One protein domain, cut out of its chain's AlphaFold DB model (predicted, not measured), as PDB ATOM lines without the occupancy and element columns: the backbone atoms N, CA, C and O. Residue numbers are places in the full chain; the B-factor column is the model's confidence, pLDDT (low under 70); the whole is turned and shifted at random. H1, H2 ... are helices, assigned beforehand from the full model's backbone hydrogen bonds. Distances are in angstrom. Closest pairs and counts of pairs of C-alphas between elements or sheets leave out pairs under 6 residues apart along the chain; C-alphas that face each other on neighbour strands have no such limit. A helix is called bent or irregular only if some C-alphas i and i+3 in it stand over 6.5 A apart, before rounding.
ATOM      1  N   GLU A 211     118.801 131.525 134.133       95.25
ATOM      2  CA  GLU A 211     119.244 131.217 132.777       95.25
ATOM      3  C   GLU A 211     119.965 129.868 132.680       95.25
ATOM      4  O   GLU A 211     119.814 129.157 131.683       95.25
ATOM      5  N   ARG A 212     120.766 129.500 133.687       96.81
ATOM      6  CA  ARG A 212     121.424 128.188 133.755       96.81
ATOM      7  C   ARG A 212     120.390 127.079 133.869       96.81
ATOM      8  O   ARG A 212     120.514 126.066 133.182       96.81
ATOM      9  N   ASP A 213     119.384 127.261 134.713       96.69
ATOM     10  CA  ASP A 213     118.341 126.268 134.957       96.69
ATOM     11  C   ASP A 213     117.498 126.044 133.698       96.69
ATOM     12  O   ASP A 213     117.254 124.896 133.321       96.69
ATOM     13  N   ARG A 214     117.197 127.115 132.952       95.38
ATOM     14  CA  ARG A 214     116.569 127.025 131.626       95.38
ATOM     15  C   ARG A 214     117.414 126.219 130.633       95.38
ATOM     16  O   ARG A 214     116.891 125.315 129.980       95.38
ATOM     17  N   THR A 215     118.715 126.507 130.517       95.12
ATOM     18  CA  THR A 215     119.621 125.737 129.641       95.12
ATOM     19  C   THR A 215     119.709 124.270 130.084       95.12
ATOM     20  O   THR A 215     119.706 123.360 129.254       95.12
ATOM     21  N   ASN A 216     119.725 124.013 131.395       95.19
ATOM     22  CA  ASN A 216     119.722 122.665 131.959       95.19
ATOM     23  C   ASN A 216     118.456 121.881 131.612       95.19
ATOM     24  O   ASN A 216     118.549 120.699 131.276       95.19
ATOM     25  N   GLU A 217     117.290 122.518 131.665       95.19
ATOM     26  CA  GLU A 217     116.026 121.885 131.299       95.19
ATOM     27  C   GLU A 217     116.000 121.512 129.810       95.19
ATOM     28  O   GLU A 217     115.646 120.384 129.457       95.19
ATOM     29  N   LEU A 218     116.451 122.419 128.934       92.56
ATOM     30  CA  LEU A 218     116.585 122.150 127.499       92.56
ATOM     31  C   LEU A 218     117.539 120.981 127.235       92.56
ATOM     32  O   LEU A 218     117.202 120.057 126.495       92.56
ATOM     33  N   ARG A 219     118.698 120.967 127.901       95.31
ATOM     34  CA  ARG A 219     119.657 119.862 127.825       95.31
ATOM     35  C   ARG A 219     119.036 118.537 128.269       95.31
ATOM     36  O   ARG A 219     119.274 117.514 127.629       95.31
ATOM     37  N   ARG A 220     118.254 118.538 129.355       94.38
ATOM     38  CA  ARG A 220     117.586 117.334 129.867       94.38
ATOM     39  C   ARG A 220     116.598 116.781 128.842       94.38
ATOM     40  O   ARG A 220     116.669 115.598 128.530       94.38
ATOM     41  N   LYS A 221     115.762 117.642 128.253       92.69
ATOM     42  CA  LYS A 221     114.815 117.263 127.190       92.69
ATOM     43  C   LYS A 221     115.531 116.684 125.964       92.69
ATOM     44  O   LYS A 221     115.098 115.663 125.436       92.69
ATOM     45  N   SER A 222     116.652 117.276 125.547       90.06
ATOM     46  CA  SER A 222     117.466 116.745 124.443       90.06
ATOM     47  C   SER A 222     118.055 115.366 124.756       90.06
ATOM     48  O   SER A 222     118.037 114.493 123.892       90.06
ATOM     49  N   LYS A 223     118.525 115.137 125.992       90.25
ATOM     50  CA  LYS A 223     118.994 113.811 126.432       90.25
ATOM     51  C   LYS A 223     117.875 112.776 126.433       90.25
ATOM     52  O   LYS A 223     118.039 111.720 125.842       90.25
ATOM     53  N   GLU A 224     116.717 113.109 127.001       90.62
ATOM     54  CA  GLU A 224     115.546 112.223 126.992       90.62
ATOM     55  C   GLU A 224     115.137 111.837 125.558       90.62
ATOM     56  O   GLU A 224     114.758 110.695 125.298       90.62
ATOM     57  N   LEU A 225     115.224 112.774 124.606       87.44
ATOM     58  CA  LEU A 225     114.919 112.509 123.201       87.44
ATOM     59  C   LEU A 225     115.990 111.631 122.532       87.44
ATOM     60  O   LEU A 225     115.639 110.713 121.789       87.44
ATOM     61  N   ALA A 226     117.273 111.854 122.837       85.81
ATOM     62  CA  ALA A 226     118.365 110.989 122.390       85.81
ATOM     63  C   ALA A 226     118.193 109.548 122.897       85.81
ATOM     64  O   ALA A 226     118.311 108.600 122.117       85.81
ATOM     65  N   ASP A 227     117.861 109.384 124.178       85.75
ATOM     66  CA  ASP A 227     117.663 108.079 124.813       85.75
ATOM     67  C   ASP A 227     116.471 107.341 124.193       85.75
ATOM     68  O   ASP A 227     116.583 106.166 123.844       85.75
ATOM     69  N   LYS A 228     115.353 108.042 123.947       85.44
ATOM     70  CA  LYS A 228     114.186 107.479 123.245       85.44
ATOM     71  C   LYS A 228     114.525 107.025 121.824       85.44
ATOM     72  O   LYS A 228     114.120 105.936 121.424       85.44
ATOM     73  N   LEU A 229     115.281 107.821 121.065       80.75
ATOM     74  CA  LEU A 229     115.690 107.461 119.700       80.75
ATOM     75  C   LEU A 229     116.646 106.261 119.670       80.75
ATOM     76  O   LEU A 229     116.564 105.428 118.762       80.75
ATOM     77  N   ASN A 230     117.532 106.160 120.662       82.81
ATOM     78  CA  ASN A 230     118.512 105.082 120.762       82.81
ATOM     79  C   ASN A 230     117.979 103.835 121.492       82.81
ATOM     80  O   ASN A 230     118.635 102.796 121.450       82.81
ATOM     81  N   ALA A 231     116.797 103.879 122.115       85.31
ATOM     82  CA  ALA A 231     116.237 102.754 122.871       85.31
ATOM     83  C   ALA A 231     116.168 101.455 122.042       85.31
ATOM     84  O   ALA A 231     116.620 100.401 122.491       85.31
ATOM     85  N   CYS A 232     115.683 101.535 120.796       78.12
ATOM     86  CA  CYS A 232     115.645 100.386 119.884       78.12
ATOM     87  C   CYS A 232     117.049  99.873 119.536       78.12
ATOM     88  O   CYS A 232     117.252  98.666 119.433       78.12
ATOM     89  N   TYR A 233     118.019 100.778 119.374       81.88
ATOM     90  CA  TYR A 233     119.404 100.404 119.090       81.88
ATOM     91  C   TYR A 233     120.001  99.600 120.248       81.88
ATOM     92  O   TYR A 233     120.518  98.509 120.020       81.88
ATOM     93  N   TYR A 234     119.873 100.084 121.487       82.94
ATOM     94  CA  TYR A 234     120.403  99.378 122.656       82.94
ATOM     95  C   TYR A 234     119.713  98.031 122.886       82.94
ATOM     96  O   TYR A 234     120.396  97.050 123.179       82.94
ATOM     97  N   LYS A 235     118.389  97.951 122.677       87.06
ATOM     98  CA  LYS A 235     117.644  96.684 122.737       87.06
ATOM     99  C   LYS A 235     118.179  95.670 121.717       87.06
ATOM    100  O   LYS A 235     118.525  94.553 122.091       87.06
ATOM    101  N   ASN A 236     118.300  96.071 120.452       85.81
ATOM    102  CA  ASN A 236     118.760  95.187 119.378       85.81
ATOM    103  C   ASN A 236     120.232  94.789 119.548       85.81
ATOM    104  O   ASN A 236     120.606  93.650 119.287       85.81
ATOM    105  N   HIS A 237     121.071  95.711 120.017       86.44
ATOM    106  CA  HIS A 237     122.473  95.434 120.303       86.44
ATOM    107  C   HIS A 237     122.633  94.444 121.466       86.44
ATOM    108  O   HIS A 237     123.445  93.524 121.384       86.44
ATOM    109  N   GLY A 238     121.845  94.603 122.535       89.75
ATOM    110  CA  GLY A 238     121.800  93.647 123.642       89.75
ATOM    111  C   GLY A 238     121.413  92.252 123.162       89.75
ATOM    112  O   GLY A 238     122.123  91.291 123.444       89.75
ATOM    113  N   LEU A 239     120.362  92.163 122.343       91.44
ATOM    114  CA  LEU A 239     119.916  90.907 121.748       91.44
ATOM    115  C   LEU A 239     120.994  90.239 120.884       91.44
ATOM    116  O   LEU A 239     121.254  89.044 121.016       91.44
ATOM    117  N   LEU A 240     121.660  91.020 120.033       92.25
ATOM    118  CA  LEU A 240     122.762  90.539 119.207       92.25
ATOM    119  C   LEU A 240     123.916  90.000 120.060       92.25
ATOM    120  O   LEU A 240     124.506  88.977 119.720       92.25
ATOM    121  N   ASN A 241     124.243  90.666 121.168       92.81
ATOM    122  CA  ASN A 241     125.278  90.198 122.085       92.81
ATOM    123  C   ASN A 241     124.876  88.907 122.801       92.81
ATOM    124  O   ASN A 241     125.714  88.017 122.927       92.81
ATOM    125  N   SER A 242     123.613  88.766 123.211       92.44
ATOM    126  CA  SER A 242     123.090  87.507 123.754       92.44
ATOM    127  C   SER A 242     123.211  86.371 122.738       92.44
ATOM    128  O   SER A 242     123.743  85.314 123.067       92.44
ATOM    129  N   ALA A 243     122.821  86.606 121.481       92.75
ATOM    130  CA  ALA A 243     122.966  85.622 120.408       92.75
ATOM    131  C   ALA A 243     124.439  85.250 120.154       92.75
ATOM    132  O   ALA A 243     124.773  84.071 120.045       92.75
ATOM    133  N   LYS A 244     125.345  86.241 120.124       93.06
ATOM    134  CA  LYS A 244     126.795  86.009 120.006       93.06
ATOM    135  C   LYS A 244     127.337  85.181 121.167       93.06
ATOM    136  O   LYS A 244     128.139  84.283 120.938       93.06
ATOM    137  N   HIS A 245     126.909  85.468 122.393       94.31
ATOM    138  CA  HIS A 245     127.333  84.720 123.571       94.31
ATOM    139  C   HIS A 245     126.891  83.254 123.485       94.31
ATOM    140  O   HIS A 245     127.728  82.373 123.638       94.31
ATOM    141  N   LEU A 246     125.619  82.994 123.157       94.31
ATOM    142  CA  LEU A 246     125.093  81.632 122.969       94.31
ATOM    143  C   LEU A 246     125.824  80.871 121.852       94.31
ATOM    144  O   LEU A 246     126.119  79.685 121.990       94.31
ATOM    145  N   ALA A 247     126.175  81.565 120.766       91.38
ATOM    146  CA  ALA A 247     126.967  80.992 119.683       91.38
ATOM    147  C   ALA A 247     128.390  80.616 120.139       91.38
ATOM    148  O   ALA A 247     128.883  79.545 119.790       91.38
ATOM    149  N   ILE A 248     129.040  81.461 120.951       94.81
ATOM    150  CA  ILE A 248     130.371  81.187 121.520       94.81
ATOM    151  C   ILE A 248     130.314  80.007 122.498       94.81
ATOM    152  O   ILE A 248     131.184  79.138 122.455       94.81
ATOM    153  N   THR A 249     129.280  79.935 123.341       94.38
ATOM    154  CA  THR A 249     129.065  78.814 124.270       94.38
ATOM    155  C   THR A 249     128.549  77.548 123.580       94.38
ATOM    156  O   THR A 249     128.414  76.520 124.238       94.38
ATOM    157  N   LYS A 250     128.298  77.604 122.263       93.62
ATOM    158  CA  LYS A 250     127.756  76.520 121.426       93.62
ATOM    159  C   LYS A 250     126.420  75.959 121.930       93.62
ATOM    160  O   LYS A 250     126.118  74.789 121.703       93.62
ATOM    161  N   ASP A 251     125.606  76.791 122.576       93.69
ATOM    162  CA  ASP A 251     124.256  76.410 122.990       93.69
ATOM    163  C   ASP A 251     123.281  76.610 121.822       93.69
ATOM    164  O   ASP A 251     122.686  77.673 121.628       93.69
ATOM    165  N   ILE A 252     123.182  75.577 120.985       92.81
ATOM    166  CA  ILE A 252     122.394  75.602 119.748       92.81
ATOM    167  C   ILE A 252     120.893  75.655 120.057       92.81
ATOM    168  O   ILE A 252     120.147  76.318 119.337       92.81
ATOM    169  N   ALA A 253     120.452  74.985 121.125       92.88
ATOM    170  CA  ALA A 253     119.043  74.923 121.498       92.88
ATOM    171  C   ALA A 253     118.541  76.296 121.961       92.88
ATOM    172  O   ALA A 253     117.562  76.803 121.410       92.88
ATOM    173  N   ALA A 254     119.262  76.942 122.883       92.38
ATOM    174  CA  ALA A 254     118.904  78.277 123.356       92.38
ATOM    175  C   ALA A 254     119.014  79.339 122.250       92.38
ATOM    176  O   ALA A 254     118.213  80.271 122.193       92.38
ATOM    177  N   LEU A 255     119.983  79.206 121.333       93.62
ATOM    178  CA  LEU A 255     120.111  80.117 120.195       93.62
ATOM    179  C   LEU A 255     118.939  79.979 119.208       93.62
ATOM    180  O   LEU A 255     118.433  80.989 118.714       93.62
ATOM    181  N   ALA A 256     118.496  78.748 118.933       92.31
ATOM    182  CA  ALA A 256     117.337  78.488 118.083       92.31
ATOM    183  C   ALA A 256     116.043  79.030 118.710       92.31
ATOM    184  O   ALA A 256     115.249  79.672 118.023       92.31
ATOM    185  N   GLU A 257     115.861  78.842 120.020       94.25
ATOM    186  CA  GLU A 257     114.729  79.397 120.763       94.25
ATOM    187  C   GLU A 257     114.721  80.932 120.729       94.25
ATOM    188  O   GLU A 257     113.700  81.535 120.390       94.25
ATOM    189  N   LEU A 258     115.870  81.572 120.982       92.81
ATOM    190  CA  LEU A 258     116.018  83.027 120.892       92.81
ATOM    191  C   LEU A 258     115.632  83.531 119.492       92.81
ATOM    192  O   LEU A 258     114.827  84.454 119.380       92.81
ATOM    193  N   SER A 259     116.149  82.896 118.434       92.50
ATOM    194  CA  SER A 259     115.838  83.243 117.042       92.50
ATOM    195  C   SER A 259     114.345  83.121 116.732       92.50
ATOM    196  O   SER A 259     113.751  84.059 116.201       92.50
ATOM    197  N   ASN A 260     113.724  81.992 117.083       92.88
ATOM    198  CA  ASN A 260     112.300  81.763 116.838       92.88
ATOM    199  C   ASN A 260     111.436  82.771 117.607       92.88
ATOM    200  O   ASN A 260     110.527  83.367 117.034       92.88
ATOM    201  N   SER A 261     111.763  83.034 118.874       93.56
ATOM    202  CA  SER A 261     111.016  83.988 119.698       93.56
ATOM    203  C   SER A 261     111.048  85.418 119.142       93.56
ATOM    204  O   SER A 261     110.050  86.132 119.220       93.56
ATOM    205  N   GLU A 262     112.169  85.853 118.561       92.81
ATOM    206  CA  GLU A 262     112.282  87.181 117.954       92.81
ATOM    207  C   GLU A 262     111.603  87.263 116.587       92.81
ATOM    208  O   GLU A 262     111.025  88.303 116.266       92.81
ATOM    209  N   LEU A 263     111.612  86.179 115.804       92.50
ATOM    210  CA  LEU A 263     110.847  86.099 114.559       92.50
ATOM    211  C   LEU A 263     109.346  86.216 114.825       92.50
ATOM    212  O   LEU A 263     108.690  87.044 114.198       92.50
ATOM    213  N   GLU A 264     108.816  85.468 115.794       94.00
ATOM    214  CA  GLU A 264     107.400  85.548 116.174       94.00
ATOM    215  C   GLU A 264     107.013  86.958 116.646       94.00
ATOM    216  O   GLU A 264     106.001  87.519 116.212       94.00
ATOM    217  N   LYS A 265     107.861  87.596 117.469       91.50
ATOM    218  CA  LYS A 265     107.667  88.999 117.877       91.50
ATOM    219  C   LYS A 265     107.667  89.943 116.678       91.50
ATOM    220  O   LYS A 265     106.815  90.827 116.606       91.50
ATOM    221  N   PHE A 266     108.605  89.770 115.745       90.75
ATOM    222  CA  PHE A 266     108.690  90.596 114.545       90.75
ATOM    223  C   PHE A 266     107.453  90.428 113.661       90.75
ATOM    224  O   PHE A 266     106.874  91.431 113.254       90.75
ATOM    225  N   PHE A 267     107.015  89.196 113.388       92.19
ATOM    226  CA  PHE A 267     105.825  88.937 112.572       92.19
ATOM    227  C   PHE A 267     104.556  89.494 113.215       92.19
ATOM    228  O   PHE A 267     103.752  90.117 112.521       92.19
ATOM    229  N   SER A 268     104.416  89.353 114.534       93.19
ATOM    230  CA  SER A 268     103.309  89.956 115.285       93.19
ATOM    231  C   SER A 268     103.292  91.479 115.107       93.19
ATOM    232  O   SER A 268     102.302  92.050 114.653       93.19
ATOM    233  N   GLN A 269     104.429  92.148 115.342       91.75
ATOM    234  CA  GLN A 269     104.556  93.601 115.158       91.75
ATOM    235  C   GLN A 269     104.356  94.036 113.700       91.75
ATOM    236  O   GLN A 269     103.735  95.064 113.437       91.75
ATOM    237  N   TRP A 270     104.858  93.265 112.739       91.19
ATOM    238  CA  TRP A 270     104.731  93.562 111.316       91.19
ATOM    239  C   TRP A 270     103.274  93.513 110.854       91.19
ATOM    240  O   TRP A 270     102.830  94.390 110.112       91.19
ATOM    241  N   ASN A 271     102.514  92.520 111.306       91.06
ATOM    242  CA  ASN A 271     101.129  92.340 110.885       91.06
ATOM    243  C   ASN A 271     100.179  93.316 111.597       91.06
ATOM    244  O   ASN A 271      99.293  93.885 110.953       91.06
ATOM    245  N   GLU A 272     100.397  93.567 112.887       92.75
ATOM    246  CA  GLU A 272      99.462  94.320 113.732       92.75
ATOM    247  C   GLU A 272      99.780  95.822 113.807       92.75
ATOM    248  O   GLU A 272      98.867  96.650 113.812       92.75
ATOM    249  N   ASP A 273     101.060  96.215 113.791       92.19
ATOM    250  CA  ASP A 273     101.475  97.599 114.036       92.19
ATOM    251  C   ASP A 273     101.903  98.321 112.742       92.19
ATOM    252  O   ASP A 273     102.974  98.125 112.156       92.19
ATOM    253  N   LYS A 274     101.039  99.230 112.275       92.19
ATOM    254  CA  LYS A 274     101.324 100.095 111.118       92.19
ATOM    255  C   LYS A 274     102.471 101.078 111.395       92.19
ATOM    256  O   LYS A 274     103.205 101.427 110.468       92.19
ATOM    257  N   THR A 275     102.624 101.539 112.637       88.12
ATOM    258  CA  THR A 275     103.676 102.489 113.028       88.12
ATOM    259  C   THR A 275     105.044 101.816 113.001       88.12
ATOM    260  O   THR A 275     105.970 102.370 112.406       88.12
ATOM    261  N   PHE A 276     105.131 100.578 113.497       86.88
ATOM    262  CA  PHE A 276     106.316  99.729 113.383       86.88
ATOM    263  C   PHE A 276     106.730  99.522 111.923       86.88
ATOM    264  O   PHE A 276     107.872  99.806 111.567       86.88
ATOM    265  N   ARG A 277     105.798  99.119 111.046       89.50
ATOM    266  CA  ARG A 277     106.074  98.958 109.603       89.50
ATOM    267  C   ARG A 277     106.599 100.235 108.955       89.50
ATOM    268  O   ARG A 277     107.552 100.196 108.178       89.50
ATOM    269  N   SER A 278     105.976 101.373 109.255       86.31
ATOM    270  CA  SER A 278     106.396 102.666 108.709       86.31
ATOM    271  C   SER A 278     107.791 103.061 109.197       86.31
ATOM    272  O   SER A 278     108.607 103.525 108.397       86.31
ATOM    273  N   ASP A 279     108.084 102.877 110.487       83.19
ATOM    274  CA  ASP A 279     109.390 103.198 111.065       83.19
ATOM    275  C   ASP A 279     110.488 102.251 110.561       83.19
ATOM    276  O   ASP A 279     111.571 102.711 110.196       83.19
ATOM    277  N   TYR A 280     110.195 100.952 110.456       84.62
ATOM    278  CA  TYR A 280     111.098  99.954 109.886       84.62
ATOM    279  C   TYR A 280     111.465 100.303 108.441       84.62
ATOM    280  O   TYR A 280     112.646 100.454 108.125       84.62
ATOM    281  N   ASN A 281     110.460 100.536 107.587       83.38
ATOM    282  CA  ASN A 281     110.684 100.938 106.199       83.38
ATOM    283  C   ASN A 281     111.548 102.198 106.122       83.38
ATOM    284  O   ASN A 281     112.524 102.225 105.380       83.38
ATOM    285  N   ARG A 282     111.250 103.217 106.938       82.25
ATOM    286  CA  ARG A 282     112.027 104.463 106.995       82.25
ATOM    287  C   ARG A 282     113.494 104.229 107.369       82.25
ATOM    288  O   ARG A 282     114.368 104.830 106.753       82.25
ATOM    289  N   ARG A 283     113.779 103.383 108.365       79.06
ATOM    290  CA  ARG A 283     115.154 103.106 108.828       79.06
ATOM    291  C   ARG A 283     115.970 102.306 107.814       79.06
ATOM    292  O   ARG A 283     117.174 102.521 107.704       79.06
ATOM    293  N   VAL A 284     115.331 101.397 107.080       82.19
ATOM    294  CA  VAL A 284     116.008 100.522 106.111       82.19
ATOM    295  C   VAL A 284     116.405 101.268 104.831       82.19
ATOM    296  O   VAL A 284     117.426 100.918 104.237       82.19
ATOM    297  N   LEU A 285     115.687 102.336 104.453       81.31
ATOM    298  CA  LEU A 285     115.966 103.139 103.247       81.31
ATOM    299  C   LEU A 285     117.431 103.560 103.109       81.31
ATOM    300  O   LEU A 285     117.984 103.458 102.024       81.31
ATOM    301  N   TRP A 286     118.082 103.968 104.201       76.88
ATOM    302  CA  TRP A 286     119.481 104.405 104.148       76.88
ATOM    303  C   TRP A 286     120.427 103.273 103.755       76.88
ATOM    304  O   TRP A 286     121.298 103.430 102.904       76.88
ATOM    305  N   SER A 287     120.211 102.092 104.334       78.56
ATOM    306  CA  SER A 287     120.973 100.897 103.980       78.56
ATOM    307  C   SER A 287     120.690 100.439 102.549       78.56
ATOM    308  O   SER A 287     121.577  99.875 101.910       78.56
ATOM    309  N   LEU A 288     119.468 100.632 102.044       83.75
ATOM    310  CA  LEU A 288     119.123 100.321 100.655       83.75
ATOM    311  C   LEU A 288     119.817 101.285  99.693       83.75
ATOM    312  O   LEU A 288     120.498 100.829  98.781       83.75
ATOM    313  N   ASP A 289     119.746 102.589  99.964       81.81
ATOM    314  CA  ASP A 289     120.373 103.629  99.151       81.81
ATOM    315  C   ASP A 289     121.895 103.407  99.026       81.81
ATOM    316  O   ASP A 289     122.414 103.408  97.912       81.81
ATOM    317  N   ILE A 290     122.603 103.097 100.122       79.62
ATOM    318  CA  ILE A 290     124.053 102.792 100.095       79.62
ATOM    319  C   ILE A 290     124.383 101.549  99.270       79.62
ATOM    320  O   ILE A 290     125.429 101.483  98.629       79.62
ATOM    321  N   ARG A 291     123.504 100.545  99.294       81.88
ATOM    322  CA  ARG A 291     123.681  99.308  98.526       81.88
ATOM    323  C   ARG A 291     123.257  99.458  97.063       81.88
ATOM    324  O   ARG A 291     123.336  98.479  96.328       81.88
ATOM    325  N   GLY A 292     122.797 100.641  96.647       81.56
ATOM    326  CA  GLY A 292     122.253 100.857  95.308       81.56
ATOM    327  C   GLY A 292     120.962 100.073  95.072       81.56
ATOM    328  O   GLY A 292     120.708  99.630  93.954       81.56
ATOM    329  N   LEU A 293     120.172  99.861  96.125       84.12
ATOM    330  CA  LEU A 293     118.895  99.164  96.067       84.12
ATOM    331  C   LEU A 293     117.735 100.163  96.115       84.12
ATOM    332  O   LEU A 293     117.769 101.148  96.854       84.12
ATOM    333  N   SER A 294     116.694  99.885  95.341       81.62
ATOM    334  CA  SER A 294     115.412 100.584  95.369       81.62
ATOM    335  C   SER A 294     114.619 100.232  96.641       81.62
ATOM    336  O   SER A 294     114.971  99.331  97.407       81.62
ATOM    337  N   LYS A 295     113.523 100.958  96.904       78.12
ATOM    338  CA  LYS A 295     112.695 100.798  98.119       78.12
ATOM    339  C   LYS A 295     112.120  99.384  98.299       78.12
ATOM    340  O   LYS A 295     111.842  98.974  99.422       78.12
ATOM    341  N   ASP A 296     111.930  98.659  97.204       79.25
ATOM    342  CA  ASP A 296     111.475  97.267  97.164       79.25
ATOM    343  C   ASP A 296     112.622  96.241  97.279       79.25
ATOM    344  O   ASP A 296     112.370  95.038  97.252       79.25
ATOM    345  N   GLY A 297     113.871  96.693  97.428       79.31
ATOM    346  CA  GLY A 297     115.052  95.845  97.586       79.31
ATOM    347  C   GLY A 297     115.661  95.329  96.281       79.31
ATOM    348  O   GLY A 297     116.565  94.496  96.341       79.31
ATOM    349  N   ARG A 298     115.195  95.794  95.115       84.62
ATOM    350  CA  ARG A 298     115.782  95.465  93.805       84.62
ATOM    351  C   ARG A 298     116.974  96.369  93.484       84.62
ATOM    352  O   ARG A 298     117.176  97.382  94.141       84.62
ATOM    353  N   ILE A 299     117.796  95.991  92.503       83.19
ATOM    354  CA  ILE A 299     118.883  96.854  92.015       83.19
ATOM    355  C   ILE A 299     118.260  98.109  91.402       83.19
ATOM    356  O   ILE A 299     117.350  98.006  90.581       83.19
ATOM    357  N   ARG A 300     118.748  99.273  91.830       82.12
ATOM    358  CA  ARG A 300     118.261 100.581  91.393       82.12
ATOM    359  C   ARG A 300     118.572 100.815  89.913       82.12
ATOM    360  O   ARG A 300     119.657 100.461  89.443       82.12
ATOM    361  N   ASN A 301     117.648 101.452  89.195       79.62
ATOM    362  CA  ASN A 301     117.893 101.846  87.810       79.62
ATOM    363  C   ASN A 301     118.836 103.067  87.732       79.62
ATOM    364  O   ASN A 301     118.842 103.888  88.653       79.62
ATOM    365  N   PRO A 302     119.629 103.222  86.652       74.25
ATOM    366  CA  PRO A 302     120.638 104.286  86.539       74.25
ATOM    367  C   PRO A 302     120.096 105.724  86.630       74.25
ATOM    368  O   PRO A 302     120.846 106.653  86.914       74.25
ATOM    369  N   ASP A 303     118.809 105.914  86.361       76.88
ATOM    370  CA  ASP A 303     118.078 107.181  86.324       76.88
ATOM    371  C   ASP A 303     117.316 107.499  87.627       76.88
ATOM    372  O   ASP A 303     116.783 108.600  87.797       76.88
ATOM    373  N   GLU A 304     117.275 106.562  88.576       73.88
ATOM    374  CA  GLU A 304     116.499 106.684  89.806       73.88
ATOM    375  C   GLU A 304     117.301 107.403  90.910       73.88
ATOM    376  O   GLU A 304     118.367 106.954  91.334       73.88
ATOM    377  N   LYS A 305     116.784 108.527  91.423       75.50
ATOM    378  CA  LYS A 305     117.447 109.312  92.482       75.50
ATOM    379  C   LYS A 305     117.407 108.604  93.840       75.50
ATOM    380  O   LYS A 305     116.492 107.823  94.114       75.50
ATOM    381  N   PHE A 306     118.371 108.928  94.710       69.56
ATOM    382  CA  PHE A 306     118.371 108.500  96.112       69.56
ATOM    383  C   PHE A 306     117.067 108.881  96.815       69.56
ATOM    384  O   PHE A 306     116.482 109.937  96.563       69.56
TER     385      PHE A 306
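Overview. This is residues 211 to 306 of the 321 residues of the protein "Proton pump-interactor 1-like protein" of Carex littledalei (UniProt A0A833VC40). An open zigzag of three helices: residues 211 to 238 of bent H1 stick out, H1b and H2 make a hairpin splayed from its turn, and H3 turns off at a corner, trailed by residues 291 to 306. The 96 printed residues hold H1, H2, H3 and no named strand, class all helix. The whole is only just extended, close to loose: radius of gyration of the C-alphas 19.1 A, spans 56 by 47 by 29 A.

Along the chain. Find C-alpha 211 at (119.244, 131.217, 132.777), where H1, residues 211 to 248, begins. By hydrogen bonds assigned as one helix, it is bent, C-alphas 229 and 232 being 7.1 A apart: arm H1a, 211 to 229, spans 27.3 A, arm H1b, 232 to 248, 24.3 A. H2, residues 252 to 272, spans 30.2 A. H3, residues 274 to 290, 25.4 A, ends at (124.053, 102.792, 100.095); it is only just irregular, C-alphas 283 and 286 being 6.50 A apart.

Arrangement. H1b, with residues 243 to 247 alone, touches H2, opposite ways at a shallow tilt of 25 degrees; closest C-alphas, Leu 246 and Leu 255, 5.9 A. H2 and H3 touch only at the corner; closest C-alphas, Trp 270 and Arg 277, 5.8 A. H1a is apart from H2 and H3. Every O i to N i+4 pair is within hydrogen-bond range in H1a, H1b and H2, 11 of 13 in H3.

Size, cuts and confidence. The C-alphas of Glu 211 and Ala 253, farthest apart, are 57.4 A apart. The printed part has no cut; both links are tight. Only residue 306 has pLDDT under 70.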